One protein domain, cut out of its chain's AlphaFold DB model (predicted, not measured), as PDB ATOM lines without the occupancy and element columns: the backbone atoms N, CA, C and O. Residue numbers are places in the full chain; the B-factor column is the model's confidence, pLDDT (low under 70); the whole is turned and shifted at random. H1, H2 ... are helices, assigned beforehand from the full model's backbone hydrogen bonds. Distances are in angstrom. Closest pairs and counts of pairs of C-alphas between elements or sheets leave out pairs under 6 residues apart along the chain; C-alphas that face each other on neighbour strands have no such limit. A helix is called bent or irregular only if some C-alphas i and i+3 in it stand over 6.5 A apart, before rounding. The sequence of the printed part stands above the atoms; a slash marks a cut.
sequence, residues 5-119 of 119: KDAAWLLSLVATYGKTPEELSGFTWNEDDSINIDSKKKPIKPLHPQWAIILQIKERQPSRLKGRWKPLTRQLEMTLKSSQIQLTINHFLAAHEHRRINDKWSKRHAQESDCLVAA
ATOM      1  N   LYS A   5     133.113  79.325 123.395       74.69
ATOM      2  CA  LYS A   5     132.305  79.652 122.209       74.69
ATOM      3  C   LYS A   5     130.819  79.381 122.426       74.69
ATOM      4  O   LYS A   5     129.999  80.176 121.992       74.69
ATOM      5  N   ASP A   6     130.493  78.296 123.122       76.75
ATOM      6  CA  ASP A   6     129.111  77.908 123.401       76.75
ATOM      7  C   ASP A   6     128.491  78.865 124.439       76.75
ATOM      8  O   ASP A   6     127.397  79.388 124.227       76.75
ATOM      9  N   ALA A   7     129.227  79.194 125.507       78.50
ATOM     10  CA  ALA A   7     128.797  80.182 126.501       78.50
ATOM     11  C   ALA A   7     128.655  81.595 125.903       78.50
ATOM     12  O   ALA A   7     127.646  82.262 126.127       78.50
ATOM     13  N   ALA A   8     129.624  82.039 125.096       80.12
ATOM     14  CA  ALA A   8     129.582  83.324 124.400       80.12
ATOM     15  C   ALA A   8     128.410  83.394 123.415       80.12
ATOM     16  O   ALA A   8     127.738  84.420 123.327       80.12
ATOM     17  N   TRP A   9     128.118  82.297 122.715       81.44
ATOM     18  CA  TRP A   9     126.958  82.200 121.835       81.44
ATOM     19  C   TRP A   9     125.644  82.375 122.608       81.44
ATOM     20  O   TRP A   9     124.806  83.186 122.215       81.44
ATOM     21  N   LEU A  10     125.491  81.704 123.754       82.12
ATOM     22  CA  LEU A  10     124.304  81.847 124.604       82.12
ATOM     23  C   LEU A  10     124.165  83.268 125.175       82.12
ATOM     24  O   LEU A  10     123.078  83.839 125.144       82.12
ATOM     25  N   LEU A  11     125.262  83.879 125.628       83.25
ATOM     26  CA  LEU A  11     125.271  85.274 126.086       83.25
ATOM     27  C   LEU A  11     124.899  86.253 124.967       83.25
ATOM     28  O   LEU A  11     124.176  87.217 125.199       83.25
ATOM     29  N   SER A  12     125.331  85.979 123.739       83.00
ATOM     30  CA  SER A  12     124.957  86.778 122.568       83.00
ATOM     31  C   SER A  12     123.467  86.673 122.256       83.00
ATOM     32  O   SER A  12     122.847  87.662 121.861       83.00
ATOM     33  N   LEU A  13     122.878  85.490 122.448       83.00
ATOM     34  CA  LEU A  13     121.443  85.260 122.298       83.00
ATOM     35  C   LEU A  13     120.656  86.066 123.345       83.00
ATOM     36  O   LEU A  13     119.727  86.796 122.994       83.00
ATOM     37  N   VAL A  14     121.100  86.027 124.606       85.88
ATOM     38  CA  VAL A  14     120.569  86.850 125.709       85.88
ATOM     39  C   VAL A  14     120.660  88.339 125.370       85.88
ATOM     40  O   VAL A  14     119.667  89.052 125.465       85.88
ATOM     41  N   ALA A  15     121.812  88.813 124.898       85.75
ATOM     42  CA  ALA A  15     122.025  90.213 124.521       85.75
ATOM     43  C   ALA A  15     121.203  90.643 123.297       85.75
ATOM     44  O   ALA A  15     120.869  91.815 123.116       85.75
ATOM     45  N   THR A  16     120.887  89.692 122.418       84.62
ATOM     46  CA  THR A  16     120.080  89.937 121.224       84.62
ATOM     47  C   THR A  16     118.601  90.039 121.562       84.62
ATOM     48  O   THR A  16     117.921  90.866 120.959       84.62
ATOM     49  N   TYR A  17     118.114  89.270 122.531       83.25
ATOM     50  CA  TYR A  17     116.682  89.186 122.821       83.25
ATOM     51  C   TYR A  17     116.248  89.792 124.150       83.25
ATOM     52  O   TYR A  17     115.047  89.955 124.356       83.25
ATOM     53  N   GLY A  18     117.194  90.133 125.024       83.62
ATOM     54  CA  GLY A  18     116.914  90.668 126.353       83.62
ATOM     55  C   GLY A  18     116.194  89.660 127.245       83.62
ATOM     56  O   GLY A  18     115.369  90.057 128.058       83.62
ATOM     57  N   LYS A  19     116.450  88.364 127.042       84.06
ATOM     58  CA  LYS A  19     115.759  87.251 127.705       84.06
ATOM     59  C   LYS A  19     116.737  86.360 128.432       84.06
ATOM     60  O   LYS A  19     117.870  86.211 127.974       84.06
ATOM     61  N   THR A  20     116.300  85.742 129.521       83.94
ATOM     62  CA  THR A  20     117.158  84.806 130.253       83.94
ATOM     63  C   THR A  20     117.311  83.482 129.493       83.94
ATOM     64  O   THR A  20     116.485  83.152 128.634       83.94
ATOM     65  N   PRO A  21     118.361  82.690 129.772       82.44
ATOM     66  CA  PRO A  21     118.504  81.357 129.188       82.44
ATOM     67  C   PRO A  21     117.298  80.441 129.447       82.44
ATOM     68  O   PRO A  21     116.987  79.579 128.636       82.44
ATOM     69  N   GLU A  22     116.573  80.610 130.547       80.88
ATOM     70  CA  GLU A  22     115.379  79.817 130.846       80.88
ATOM     71  C   GLU A  22     114.228  80.184 129.900       80.88
ATOM     72  O   GLU A  22     113.591  79.303 129.326       80.88
ATOM     73  N   GLU A  23     114.015  81.478 129.660       78.12
ATOM     74  CA  GLU A  23     112.986  81.990 128.740       78.12
ATOM     75  C   GLU A  23     113.303  81.728 127.266       78.12
ATOM     76  O   GLU A  23     112.411  81.725 126.417       78.12
ATOM     77  N   LEU A  24     114.587  81.571 126.952       79.75
ATOM     78  CA  LEU A  24     115.062  81.202 125.626       79.75
ATOM     79  C   LEU A  24     115.039  79.690 125.413       79.75
ATOM     80  O   LEU A  24     115.305  79.255 124.300       79.75
ATOM     81  N   SER A  25     114.745  78.883 126.435       78.81
ATOM     82  CA  SER A  25     114.643  77.434 126.274       78.81
ATOM     83  C   SER A  25     113.473  77.049 125.358       78.81
ATOM     84  O   SER A  25     112.483  77.765 125.253       78.81
ATOM     85  N   GLY A  26     113.603  75.926 124.646       74.75
ATOM     86  CA  GLY A  26     112.527  75.400 123.791       74.75
ATOM     87  C   GLY A  26     112.489  75.936 122.356       74.75
ATOM     88  O   GLY A  26     111.721  75.422 121.549       74.75
ATOM     89  N   PHE A  27     113.354  76.887 121.990       78.50
ATOM     90  CA  PHE A  27     113.430  77.351 120.605       78.50
ATOM     91  C   PHE A  27     113.822  76.240 119.621       78.50
ATOM     92  O   PHE A  27     114.598  75.327 119.924       78.50
ATOM     93  N   THR A  28     113.306  76.349 118.400       76.31
ATOM     94  CA  THR A  28     113.600  75.417 117.308       76.31
ATOM     95  C   THR A  28     114.499  76.069 116.270       76.31
ATOM     96  O   THR A  28     114.369  77.254 115.979       76.31
ATOM     97  N   TRP A  29     115.439  75.288 115.734       78.69
ATOM     98  CA  TRP A  29     116.254  75.689 114.589       78.69
ATOM     99  C   TRP A  29     115.550  75.313 113.303       78.69
ATOM    100  O   TRP A  29     115.113  74.168 113.158       78.69
ATOM    101  N   ASN A  30     115.507  76.266 112.388       79.94
ATOM    102  CA  ASN A  30     115.052  76.070 111.027       79.94
ATOM    103  C   ASN A  30     116.250  75.753 110.112       79.94
ATOM    104  O   ASN A  30     117.408  75.871 110.515       79.94
ATOM    105  N   GLU A  31     115.966  75.329 108.882       77.06
ATOM    106  CA  GLU A  31     116.984  74.967 107.880       77.06
ATOM    107  C   GLU A  31     117.734  76.183 107.311       77.06
ATOM    108  O   GLU A  31     118.836  76.042 106.791       77.06
ATOM    109  N   ASP A  32     117.165  77.381 107.446       78.00
ATOM    110  CA  ASP A  32     117.704  78.659 106.970       78.00
ATOM    111  C   ASP A  32     118.591  79.378 108.010       78.00
ATOM    112  O   ASP A  32     118.761  80.596 107.953       78.00
ATOM    113  N   ASP A  33     119.122  78.642 108.994       73.88
ATOM    114  CA  ASP A  33     119.877  79.163 110.145       73.88
ATOM    115  C   ASP A  33     119.092  80.164 111.028       73.88
ATOM    116  O   ASP A  33     119.666  80.823 111.903       73.88
ATOM    117  N   SER A  34     117.771  80.270 110.855       79.50
ATOM    118  CA  SER A  34     116.903  81.034 111.750       79.50
ATOM    119  C   SER A  34     116.420  80.195 112.936       79.50
ATOM    120  O   SER A  34     116.486  78.961 112.945       79.50
ATOM    121  N   ILE A  35     115.933  80.878 113.970       81.69
ATOM    122  CA  ILE A  35     115.345  80.262 115.155       81.69
ATOM    123  C   ILE A  35     113.897  80.706 115.343       81.69
ATOM    124  O   ILE A  35     113.564  81.871 115.126       81.69
ATOM    125  N   ASN A  36     113.046  79.795 115.810       81.25
ATOM    126  CA  ASN A  36     111.718  80.134 116.321       81.25
ATOM    127  C   ASN A  36     111.753  80.094 117.840       81.25
ATOM    128  O   ASN A  36     112.027  79.046 118.420       81.25
ATOM    129  N   ILE A  37     111.448  81.221 118.471       80.44
ATOM    130  CA  ILE A  37     111.284  81.334 119.920       80.44
ATOM    131  C   ILE A  37     109.789  81.474 120.181       80.44
ATOM    132  O   ILE A  37     109.173  82.338 119.565       80.44
ATOM    133  N   ASP A  38     109.221  80.729 121.128       78.50
ATOM    134  CA  ASP A  38     107.769  80.717 121.403       78.50
ATOM    135  C   ASP A  38     107.172  82.115 121.623       78.50
ATOM    136  O   ASP A  38     106.055  82.428 121.219       78.50
ATOM    137  N   SER A  39     107.958  83.020 122.203       74.56
ATOM    138  CA  SER A  39     107.561  84.417 122.408       74.56
ATOM    139  C   SER A  39     107.481  85.286 121.141       74.56
ATOM    140  O   SER A  39     107.110  86.460 121.222       74.56
ATOM    141  N   LYS A  40     107.887  84.772 119.976       76.62
ATOM    142  CA  LYS A  40     107.979  85.508 118.711       76.62
ATOM    143  C   LYS A  40     107.215  84.762 117.623       76.62
ATOM    144  O   LYS A  40     107.433  83.590 117.367       76.62
ATOM    145  N   LYS A  41     106.347  85.495 116.921       75.69
ATOM    146  CA  LYS A  41     105.477  84.946 115.865       75.69
ATOM    147  C   LYS A  41     106.201  84.581 114.562       75.69
ATOM    148  O   LYS A  41     105.580  83.997 113.685       75.69
ATOM    149  N   LYS A  42     107.453  85.009 114.383       80.19
ATOM    150  CA  LYS A  42     108.214  84.826 113.141       80.19
ATOM    151  C   LYS A  42     109.581  84.210 113.440       80.19
ATOM    152  O   LYS A  42     110.125  84.520 114.505       80.19
ATOM    153  N   PRO A  43     110.142  83.438 112.495       79.75
ATOM    154  CA  PRO A  43     111.544  83.055 112.524       79.75
ATOM    155  C   PRO A  43     112.441  84.286 112.567       79.75
ATOM    156  O   PRO A  43     112.168  85.300 111.919       79.75
ATOM    157  N   ILE A  44     113.506  84.210 113.351       81.56
ATOM    158  CA  ILE A  44     114.425  85.322 113.585       81.56
ATOM    159  C   ILE A  44     115.864  84.829 113.558       81.56
ATOM    160  O   ILE A  44     116.151  83.684 113.895       81.56
ATOM    161  N   LYS A  45     116.792  85.701 113.160       81.44
ATOM    162  CA  LYS A  45     118.217  85.364 113.186       81.44
ATOM    163  C   LYS A  45     118.683  85.186 114.629       81.44
ATOM    164  O   LYS A  45     118.436  86.074 115.437       81.44
ATOM    165  N   PRO A  46     119.389  84.106 114.979       76.12
ATOM    166  CA  PRO A  46     119.763  83.831 116.363       76.12
ATOM    167  C   PRO A  46     120.612  84.946 116.975       76.12
ATOM    168  O   PRO A  46     120.445  85.271 118.143       76.12
ATOM    169  N   LEU A  47     121.490  85.571 116.195       81.19
ATOM    170  CA  LEU A  47     122.431  86.565 116.690       81.19
ATOM    171  C   LEU A  47     122.312  87.874 115.917       81.19
ATOM    172  O   LEU A  47     122.101  87.882 114.706       81.19
ATOM    173  N   HIS A  48     122.497  88.986 116.625       80.06
ATOM    174  CA  HIS A  48     122.762  90.263 115.977       80.06
ATOM    175  C   HIS A  48     124.218  90.292 115.465       80.06
ATOM    176  O   HIS A  48     125.114  89.939 116.242       80.06
ATOM    177  N   PRO A  49     124.495  90.791 114.243       77.75
ATOM    178  CA  PRO A  49     125.847  90.805 113.666       77.75
ATOM    179  C   PRO A  49     126.895  91.470 114.566       77.75
ATOM    180  O   PRO A  49     128.026  91.007 114.686       77.75
ATOM    181  N   GLN A  50     126.494  92.523 115.281       81.81
ATOM    182  CA  GLN A  50     127.350  93.218 116.246       81.81
ATOM    183  C   GLN A  50     127.904  92.280 117.332       81.81
ATOM    184  O   GLN A  50     129.080  92.364 117.671       81.81
ATOM    185  N   TRP A  51     127.090  91.358 117.855       79.81
ATOM    186  CA  TRP A  51     127.529  90.415 118.885       79.81
ATOM    187  C   TRP A  51     128.437  89.329 118.316       79.81
ATOM    188  O   TRP A  51     129.406  88.949 118.971       79.81
ATOM    189  N   ALA A  52     128.180  88.892 117.080       75.81
ATOM    190  CA  ALA A  52     129.060  87.966 116.376       75.81
ATOM    191  C   ALA A  52     130.477  88.543 116.211       75.81
ATOM    192  O   ALA A  52     131.463  87.847 116.457       75.81
ATOM    193  N   ILE A  53     130.578  89.839 115.891       78.88
ATOM    194  CA  ILE A  53     131.853  90.558 115.770       78.88
ATOM    195  C   ILE A  53     132.526  90.730 117.138       78.88
ATOM    196  O   ILE A  53     133.681  90.339 117.298       78.88
ATOM    197  N   ILE A  54     131.811  91.272 118.133       79.38
ATOM    198  CA  ILE A  54     132.366  91.574 119.469       79.38
ATOM    199  C   ILE A  54     132.891  90.310 120.152       79.38
ATOM    200  O   ILE A  54     133.963  90.323 120.751       79.38
ATOM    201  N   LEU A  55     132.143  89.211 120.059       75.69
ATOM    202  CA  LEU A  55     132.482  87.958 120.733       75.69
ATOM    203  C   LEU A  55     133.288  87.007 119.840       75.69
ATOM    204  O   LEU A  55     133.592  85.890 120.260       75.69
ATOM    205  N   GLN A  56     133.645  87.448 118.626       75.81
ATOM    206  CA  GLN A  56     134.364  86.670 117.611       75.81
ATOM    207  C   GLN A  56     133.765  85.270 117.397       75.81
ATOM    208  O   GLN A  56     134.465  84.284 117.136       75.81
ATOM    209  N   ILE A  57     132.444  85.172 117.529       74.56
ATOM    210  CA  ILE A  57     131.698  83.950 117.272       74.56
ATOM    211  C   ILE A  57     131.196  83.996 115.836       74.56
ATOM    212  O   ILE A  57     130.737  85.023 115.341       74.56
ATOM    213  N   LYS A  58     131.272  82.863 115.139       66.44
ATOM    214  CA  LYS A  58     130.581  82.752 113.854       66.44
ATOM    215  C   LYS A  58     129.080  82.776 114.140       66.44
ATOM    216  O   LYS A  58     128.645  82.119 115.081       66.44
ATOM    217  N   GLU A  59     128.293  83.429 113.285       60.06
ATOM    218  CA  GLU A  59     126.816  83.362 113.310       60.06
ATOM    219  C   GLU A  59     126.267  81.928 113.150       60.06
ATOM    220  O   GLU A  59     125.064  81.708 113.229       60.06
ATOM    221  N   ARG A  60     127.143  80.938 112.940       59.47
ATOM    222  CA  ARG A  60     126.781  79.538 112.761       59.47
ATOM    223  C   ARG A  60     126.210  78.906 114.024       59.47
ATOM    224  O   ARG A  60     126.747  79.046 115.122       59.47
ATOM    225  N   GLN A  61     125.184  78.096 113.785       63.91
ATOM    226  CA  GLN A  61     124.594  77.135 114.702       63.91
ATOM    227  C   GLN A  61     125.671  76.337 115.471       63.91
ATOM    228  O   GLN A  61     126.522  75.684 114.854       63.91
ATOM    229  N   PRO A  62     125.629  76.310 116.815       62.94
ATOM    230  CA  PRO A  62     126.361  75.312 117.581       62.94
ATOM    231  C   PRO A  62     125.863  73.919 117.182       62.94
ATOM    232  O   PRO A  62     124.668  73.622 117.255       62.94
ATOM    233  N   SER A  63     126.765  73.044 116.740       56.41
ATOM    234  CA  SER A  63     126.388  71.720 116.246       56.41
ATOM    235  C   SER A  63     125.582  70.949 117.304       56.41
ATOM    236  O   SER A  63     126.075  70.731 118.417       56.41
ATOM    237  N   ARG A  64     124.376  70.489 116.929       60.19
ATOM    238  CA  ARG A  64     123.484  69.605 117.716       60.19
ATOM    239  C   ARG A  64     122.893  70.239 118.988       60.19
ATOM    240  O   ARG A  64     123.042  69.715 120.090       60.19
ATOM    241  N   LEU A  65     122.156  71.337 118.837       60.47
ATOM    242  CA  LEU A  65     121.577  72.085 119.961       60.47
ATOM    243  C   LEU A  65     120.435  71.372 120.714       60.47
ATOM    244  O   LEU A  65     120.347  71.513 121.933       60.47
ATOM    245  N   LYS A  66     119.622  70.547 120.028       56.66
ATOM    246  CA  LYS A  66     118.442  69.866 120.614       56.66
ATOM    247  C   LYS A  66     118.758  69.018 121.861       56.66
ATOM    248  O   LYS A  66     117.894  68.864 122.713       56.66
ATOM    249  N   GLY A  67     119.988  68.512 122.000       60.59
ATOM    250  CA  GLY A  67     120.446  67.780 123.194       60.59
ATOM    251  C   GLY A  67     121.461  68.533 124.062       60.59
ATOM    252  O   GLY A  67     121.785  68.082 125.158       60.59
ATOM    253  N   ARG A  68     121.985  69.672 123.588       67.06
ATOM    254  CA  ARG A  68     123.076  70.401 124.252       67.06
ATOM    255  C   ARG A  68     122.618  71.586 125.088       67.06
ATOM    256  O   ARG A  68     123.462  72.123 125.787       67.06
ATOM    257  N   TRP A  69     121.331  71.946 125.101       73.12
ATOM    258  CA  TRP A  69     120.837  73.096 125.873       73.12
ATOM    259  C   TRP A  69     121.169  73.025 127.368       73.12
ATOM    260  O   TRP A  69     121.820  73.922 127.888       73.12
ATOM    261  N   LYS A  70     120.806  71.923 128.044       74.75
ATOM    262  CA  LYS A  70     121.131  71.713 129.468       74.75
ATOM    263  C   LYS A  70     122.651  71.707 129.732       74.75
ATOM    264  O   LYS A  70     123.093  72.342 130.685       74.75
ATOM    265  N   PRO A  71     123.479  71.028 128.911       77.94
ATOM    266  CA  PRO A  71     124.933  71.175 128.989       77.94
ATOM    267  C   PRO A  71     125.441  72.611 128.780       77.94
ATOM    268  O   PRO A  71     126.390  73.009 129.451       77.94
ATOM    269  N   LEU A  72     124.824  73.379 127.877       76.19
ATOM    270  CA  LEU A  72     125.185  74.761 127.538       76.19
ATOM    271  C   LEU A  72     124.920  75.716 128.700       76.19
ATOM    272  O   LEU A  72     125.804  76.482 129.070       76.19
ATOM    273  N   THR A  73     123.729  75.646 129.297       79.50
ATOM    274  CA  THR A  73     123.381  76.464 130.464       79.50
ATOM    275  C   THR A  73     124.262  76.107 131.656       79.50
ATOM    276  O   THR A  73     124.817  76.997 132.293       79.50
ATOM    277  N   ARG A  74     124.522  74.813 131.883       80.56
ATOM    278  CA  ARG A  74     125.459  74.360 132.922       80.56
ATOM    279  C   ARG A  74     126.886  74.864 132.682       80.56
ATOM    280  O   ARG A  74     127.551  75.274 133.629       80.56
ATOM    281  N   GLN A  75     127.369  74.850 131.438       77.69
ATOM    282  CA  GLN A  75     128.673  75.428 131.093       77.69
ATOM    283  C   GLN A  75     128.706  76.936 131.327       77.69
ATOM    284  O   GLN A  75     129.699  77.438 131.853       77.69
ATOM    285  N   LEU A  76     127.636  77.652 130.976       77.62
ATOM    286  CA  LEU A  76     127.527  79.081 131.240       77.62
ATOM    287  C   LEU A  76     127.600  79.359 132.747       77.62
ATOM    288  O   LEU A  76     128.428  80.157 133.170       77.62
ATOM    289  N   GLU A  77     126.816  78.652 133.561       80.31
ATOM    290  CA  GLU A  77     126.845  78.778 135.023       80.31
ATOM    291  C   GLU A  77     128.224  78.469 135.611       80.31
ATOM    292  O   GLU A  77     128.699  79.198 136.479       80.31
ATOM    293  N   MET A  78     128.889  77.410 135.138       79.50
ATOM    294  CA  MET A  78     130.246  77.076 135.574       79.50
ATOM    295  C   MET A  78     131.245  78.180 135.226       79.50
ATOM    296  O   MET A  78     132.095  78.506 136.047       79.50
ATOM    297  N   THR A  79     131.125  78.766 134.034       75.44
ATOM    298  CA  THR A  79     132.028  79.825 133.562       75.44
ATOM    299  C   THR A  79     131.772  81.157 134.277       75.44
ATOM    300  O   THR A  79     132.701  81.924 134.523       75.44
ATOM    301  N   LEU A  80     130.519  81.422 134.655       73.81
ATOM    302  CA  LEU A  80     130.151  82.559 135.499       73.81
ATOM    303  C   LEU A  80     130.665  82.372 136.933       73.81
ATOM    304  O   LEU A  80     131.223  83.303 137.507       73.81
ATOM    305  N   LYS A  81     130.532  81.166 137.504       75.25
ATOM    306  CA  LYS A  81     131.032  80.839 138.852       75.25
ATOM    307  C   LYS A  81     132.553  80.832 138.946       75.25
ATOM    308  O   LYS A  81     133.084  81.131 140.009       75.25
ATOM    309  N   SER A  82     133.257  80.492 137.867       71.56
ATOM    310  CA  SER A  82     134.722  80.522 137.840       71.56
ATOM    311  C   SER A  82     135.298  81.939 137.726       71.56
ATOM    312  O   SER A  82     136.519  82.078 137.690       71.56
ATOM    313  N   SER A  83     134.457  82.984 137.645       61.47
ATOM    314  CA  SER A  83     134.851  84.383 137.404       61.47
ATOM    315  C   SER A  83     135.786  84.564 136.199       61.47
ATOM    316  O   SER A  83     136.457  85.585 136.070       61.47
ATOM    317  N   GLN A  84     135.828  83.590 135.283       61.75
ATOM    318  CA  GLN A  84     136.646  83.667 134.070       61.75
ATOM    319  C   GLN A  84     136.099  84.695 133.077       61.75
ATOM    320  O   GLN A  84     136.813  85.113 132.167       61.75
ATOM    321  N   ILE A  85     134.839  85.104 133.243       65.44
ATOM    322  CA  ILE A  85     134.183  86.136 132.448       65.44
ATOM    323  C   ILE A  85     133.692  87.219 133.409       65.44
ATOM    324  O   ILE A  85     132.823  86.962 134.236       65.44
ATOM    325  N   GLN A  86     134.213  88.444 133.285       67.19
ATOM    326  CA  GLN A  86     133.727  89.593 134.070       67.19
ATOM    327  C   GLN A  86     132.332  90.081 133.628       67.19
ATOM    328  O   GLN A  86     131.672  90.847 134.325       67.19
ATOM    329  N   LEU A  87     131.862  89.629 132.464       69.19
ATOM    330  CA  LEU A  87     130.568  89.977 131.886       69.19
ATOM    331  C   LEU A  87     129.467  88.995 132.325       69.19
ATOM    332  O   LEU A  87     129.259  87.943 131.726       69.19
ATOM    333  N   THR A  88     128.731  89.369 133.367       78.00
ATOM    334  CA  THR A  88     127.493  88.708 133.831       78.00
ATOM    335  C   THR A  88     126.319  88.857 132.850       78.00
ATOM    336  O   THR A  88     126.250  89.832 132.105       78.00
ATOM    337  N   ILE A  89     125.327  87.959 132.939       79.56
ATOM    338  CA  ILE A  89     124.027  88.029 132.232       79.56
ATOM    339  C   ILE A  89     123.402  89.434 132.319       79.56
ATOM    340  O   ILE A  89     122.946  89.965 131.310       79.56
ATOM    341  N   ASN A  90     123.467  90.081 133.488       80.81
ATOM    342  CA  ASN A  90     122.946  91.437 133.698       80.81
ATOM    343  C   ASN A  90     123.578  92.487 132.772       80.81
ATOM    344  O   ASN A  90     122.875  93.377 132.304       80.81
ATOM    345  N   HIS A  91     124.873  92.374 132.460       82.56
ATOM    346  CA  HIS A  91     125.534  93.298 131.535       82.56
ATOM    347  C   HIS A  91     124.989  93.145 130.113       82.56
ATOM    348  O   HIS A  91     124.796  94.134 129.413       82.56
ATOM    349  N   PHE A  92     124.683  91.915 129.697       81.19
ATOM    350  CA  PHE A  92     124.093  91.651 128.386       81.19
ATOM    351  C   PHE A  92     122.617  92.062 128.312       81.19
ATOM    352  O   PHE A  92     122.185  92.575 127.281       81.19
ATOM    353  N   LEU A  93     121.860  91.924 129.406       83.06
ATOM    354  CA  LEU A  93     120.504  92.478 129.509       83.06
ATOM    355  C   LEU A  93     120.519  94.014 129.451       83.06
ATOM    356  O   LEU A  93     119.733  94.613 128.719       83.06
ATOM    357  N   ALA A  94     121.454  94.660 130.149       82.25
ATOM    358  CA  ALA A  94     121.634  96.109 130.077       82.25
ATOM    359  C   ALA A  94     122.031  96.563 128.661       82.25
ATOM    360  O   ALA A  94     121.491  97.540 128.142       82.25
ATOM    361  N   ALA A  95     122.917  95.815 127.996       84.00
ATOM    362  CA  ALA A  95     123.309  96.092 126.619       84.00
ATOM    363  C   ALA A  95     122.136  95.969 125.632       84.00
ATOM    364  O   ALA A  95     122.025  96.783 124.711       84.00
ATOM    365  N   HIS A  96     121.236  94.999 125.837       84.44
ATOM    366  CA  HIS A  96     119.997  94.903 125.068       84.44
ATOM    367  C   HIS A  96     119.159  96.181 125.200       84.44
ATOM    368  O   HIS A  96     118.706  96.721 124.189       84.44
ATOM    369  N   GLU A  97     118.990  96.698 126.420       82.50
ATOM    370  CA  GLU A  97     118.200  97.914 126.632       82.50
ATOM    371  C   GLU A  97     118.855  99.167 126.078       82.50
ATOM    372  O   GLU A  97     118.165  99.965 125.441       82.50
ATOM    373  N   HIS A  98     120.175  99.304 126.202       81.38
ATOM    374  CA  HIS A  98     120.903 100.378 125.530       81.38
ATOM    375  C   HIS A  98     120.685 100.343 124.017       81.38
ATOM    376  O   HIS A  98     120.341 101.366 123.427       81.38
ATOM    377  N   ARG A  99     120.795  99.166 123.388       80.50
ATOM    378  CA  ARG A  99     120.535  99.023 121.952       80.50
ATOM    379  C   ARG A  99     119.084  99.355 121.612       80.50
ATOM    380  O   ARG A  99     118.840 100.106 120.681       80.50
ATOM    381  N   ARG A 100     118.112  98.876 122.393       79.56
ATOM    382  CA  ARG A 100     116.686  99.169 122.171       79.56
ATOM    383  C   ARG A 100     116.382 100.667 122.261       79.56
ATOM    384  O   ARG A 100     115.552 101.165 121.501       79.56
ATOM    385  N   ILE A 101     117.015 101.379 123.192       81.50
ATOM    386  CA  ILE A 101     116.897 102.837 123.325       81.50
ATOM    387  C   ILE A 101     117.549 103.525 122.125       81.50
ATOM    388  O   ILE A 101     116.913 104.374 121.503       81.50
ATOM    389  N   ASN A 102     118.764 103.117 121.762       78.44
ATOM    390  CA  ASN A 102     119.499 103.680 120.635       78.44
ATOM    391  C   ASN A 102     118.776 103.467 119.296       78.44
ATOM    392  O   ASN A 102     118.682 104.391 118.493       78.44
ATOM    393  N   ASP A 103     118.189 102.290 119.075       75.81
ATOM    394  CA  ASP A 103     117.405 101.976 117.879       75.81
ATOM    395  C   ASP A 103     116.148 102.847 117.796       75.81
ATOM    396  O   ASP A 103     115.767 103.304 116.720       75.81
ATOM    397  N   LYS A 104     115.486 103.094 118.936       77.12
ATOM    398  CA  LYS A 104     114.330 104.001 119.001       77.12
ATOM    399  C   LYS A 104     114.735 105.437 118.686       77.12
ATOM    400  O   LYS A 104     114.030 106.095 117.929       77.12
ATOM    401  N   TRP A 105     115.840 105.909 119.258       76.88
ATOM    402  CA  TRP A 105     116.382 107.243 118.991       76.88
ATOM    403  C   TRP A 105     116.781 107.409 117.523       76.88
ATOM    404  O   TRP A 105     116.327 108.341 116.867       76.88
ATOM    405  N   SER A 106     117.527 106.453 116.976       72.50
ATOM    406  CA  SER A 106     117.972 106.467 115.576       72.50
ATOM    407  C   SER A 106     116.795 106.479 114.599       72.50
ATOM    408  O   SER A 106     116.806 107.235 113.637       72.50
ATOM    409  N   LYS A 107     115.738 105.696 114.862       70.06
ATOM    410  CA  LYS A 107     114.527 105.692 114.022       70.06
ATOM    411  C   LYS A 107     113.776 107.019 114.053       70.06
ATOM    412  O   LYS A 107     113.260 107.431 113.022       70.06
ATOM    413  N   ARG A 108     113.722 107.687 115.211       65.56
ATOM    414  CA  ARG A 108     113.099 109.014 115.324       65.56
ATOM    415  C   ARG A 108     113.857 110.046 114.498       65.56
ATOM    416  O   ARG A 108     113.230 110.753 113.726       65.56
ATOM    417  N   HIS A 109     115.185 110.065 114.589       61.84
ATOM    418  CA  HIS A 109     115.996 111.002 113.811       61.84
ATOM    419  C   HIS A 109     116.050 110.679 112.317       61.84
ATOM    420  O   HIS A 109     116.109 111.601 111.509       61.84
ATOM    421  N   ALA A 110     115.980 109.405 111.925       61.94
ATOM    422  CA  ALA A 110     115.833 109.038 110.517       61.94
ATOM    423  C   ALA A 110     114.506 109.570 109.948       61.94
ATOM    424  O   ALA A 110     114.495 110.198 108.897       61.94
ATOM    425  N   GLN A 111     113.409 109.413 110.694       57.19
ATOM    426  CA  GLN A 111     112.090 109.893 110.282       57.19
ATOM    427  C   GLN A 111     111.985 111.429 110.258       57.19
ATOM    428  O   GLN A 111     111.298 111.989 109.410       57.19
ATOM    429  N   GLU A 112     112.678 112.115 111.166       57.56
ATOM    430  CA  GLU A 112     112.765 113.580 111.206       57.56
ATOM    431  C   GLU A 112     113.615 114.138 110.049       57.56
ATOM    432  O   GLU A 112     113.260 115.153 109.454       57.56
ATOM    433  N   SER A 113     114.684 113.430 109.665       57.81
ATOM    434  CA  SER A 113     115.533 113.793 108.519       57.81
ATOM    435  C   SER A 113     114.826 113.566 107.179       57.81
ATOM    436  O   SER A 113     114.889 114.428 106.309       57.81
ATOM    437  N   ASP A 114     114.098 112.455 107.021       53.88
ATOM    438  CA  ASP A 114     113.311 112.185 105.807       53.88
ATOM    439  C   ASP A 114     112.174 113.206 105.617       53.88
ATOM    440  O   ASP A 114     111.854 113.577 104.490       53.88
ATOM    441  N   CYS A 115     111.591 113.715 106.709       49.75
ATOM    442  CA  CYS A 115     110.558 114.754 106.651       49.75
ATOM    443  C   CYS A 115     111.124 116.123 106.221       49.75
ATOM    444  O   CYS A 115     110.445 116.876 105.531       49.75
ATOM    445  N   LEU A 116     112.375 116.435 106.587       51.19
ATOM    446  CA  LEU A 116     113.064 117.675 106.199       51.19
ATOM    447  C   LEU A 116     113.605 117.657 104.762       51.19
ATOM    448  O   LEU A 116     113.804 118.716 104.182       51.19
ATOM    449  N   VAL A 117     113.856 116.477 104.187       51.94
ATOM    450  CA  VAL A 117     114.294 116.331 102.785       51.94
ATOM    451  C   VAL A 117     113.098 116.276 101.817       51.94
ATOM    452  O   VAL A 117     113.268 116.481 100.617       51.94
ATOM    453  N   ALA A 118     111.885 116.031 102.323       47.59
ATOM    454  CA  ALA A 118     110.649 115.945 101.541       47.59
ATOM    455  C   ALA A 118     109.762 117.214 101.580       47.59
ATOM    456  O   ALA A 118     108.656 117.177 101.033       47.59
ATOM    457  N   ALA A 119     110.216 118.301 102.215       44.16
ATOM    458  CA  ALA A 119     109.511 119.584 102.351       44.16
ATOM    459  C   ALA A 119     110.234 120.707 101.593       44.16
ATOM    460  O   ALA A 119     109.524 121.575 101.035       44.16
TER     461      ALA A 119
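What this domain is: This is residues 5 to 119 of the 119 residues of an uncharacterized protein of Alteromonas australica (UniProt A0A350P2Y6). What does the shape look like? It is a small body of helices and loops with one long helical arm: in the body H1 lies in the middle, the short H2 packs on it and H3 crosses it near its first residues, while the long H4 begins on H1 and runs out of the body, and residues 101 to 119, of which 101 to 117 belong to H4, stick out. A long stretch without a named element, residues 18 to 48, makes a large looped part of the body between H1 and H2. What are the figures? The printed part has 115 residues with four named helices, in the order H1, H2, H3, H4, and no named strand; the class is all helix. The whole is loose, with a radius of gyration of the C-alphas of 16.5 A, and elongated, spanning 57 by 34 by 24 A.

How they stand to each other: What does the longest helix touch? H4, residues 89 to 117, touches H1, residues 5 to 17, with residues 89 to 96 alone. The closest C-alphas are those of Ala 15 and Phe 92, 4.6 A apart, and the two helices run the same way at a steep tilt of 47 degrees. What else touches the hub, H1? H3, residues 65 to 81, touches it through residues 72 to 79 alone, about perpendicular at 86 degrees, the closest C-alphas being those of Ala 7 and Leu 76, 5.0 A apart. H2, residues 49 to 54, touches residues 12 to 16 of H1 alone, running opposite ways at a steep tilt of 48 degrees; the C-alphas of Ser 12 and Trp 51 are the closest, 5.8 A apart. Which helices stay apart? H2 is apart from H4 and from H3, and H3 is apart from H4. How do the backbones run? In H1, H2 and H4 every O i to N i+4 pair is within hydrogen-bond range; in H3 it is 11 of 13.

Where its parts are: How long are the helices? H4 measures 42.0 A from first to last C-alpha, H3 22.9 A, H1 18.3 A and H2 8.8 A. Is any helix irregular? H3 is: C-alphas 67 and 70 are 7.4 A apart, and it has a kink of 30 degrees near residue 72. Where are the anchor points? C-alpha 5, where H1 begins, is at (132.305, 79.652, 122.209); H4 runs from C-alpha 89 at (124.027, 88.029, 132.232) to C-alpha 117 at (114.294, 116.331, 102.785).

The domain as a whole: How large is it? The two C-alphas farthest apart, those of Ser 82 and Ala 119, are 58.5 A apart; without residues 101 to 119, which stand free, the body spans 35 by 31 by 24 A. How are the parts linked? The printed part has no cut; the link from H1 to H2 is long, with 31 residues, and in it residues 28 to 29 form a short antiparallel pairing with residues 35 to 36. The links from H2 to H3 and from H3 to H4 are short. Where is confidence low? The pLDDT is under 70 at residues 58 to 68, 83 to 87 and 108 to 119; the mean of the printed part is 74.3.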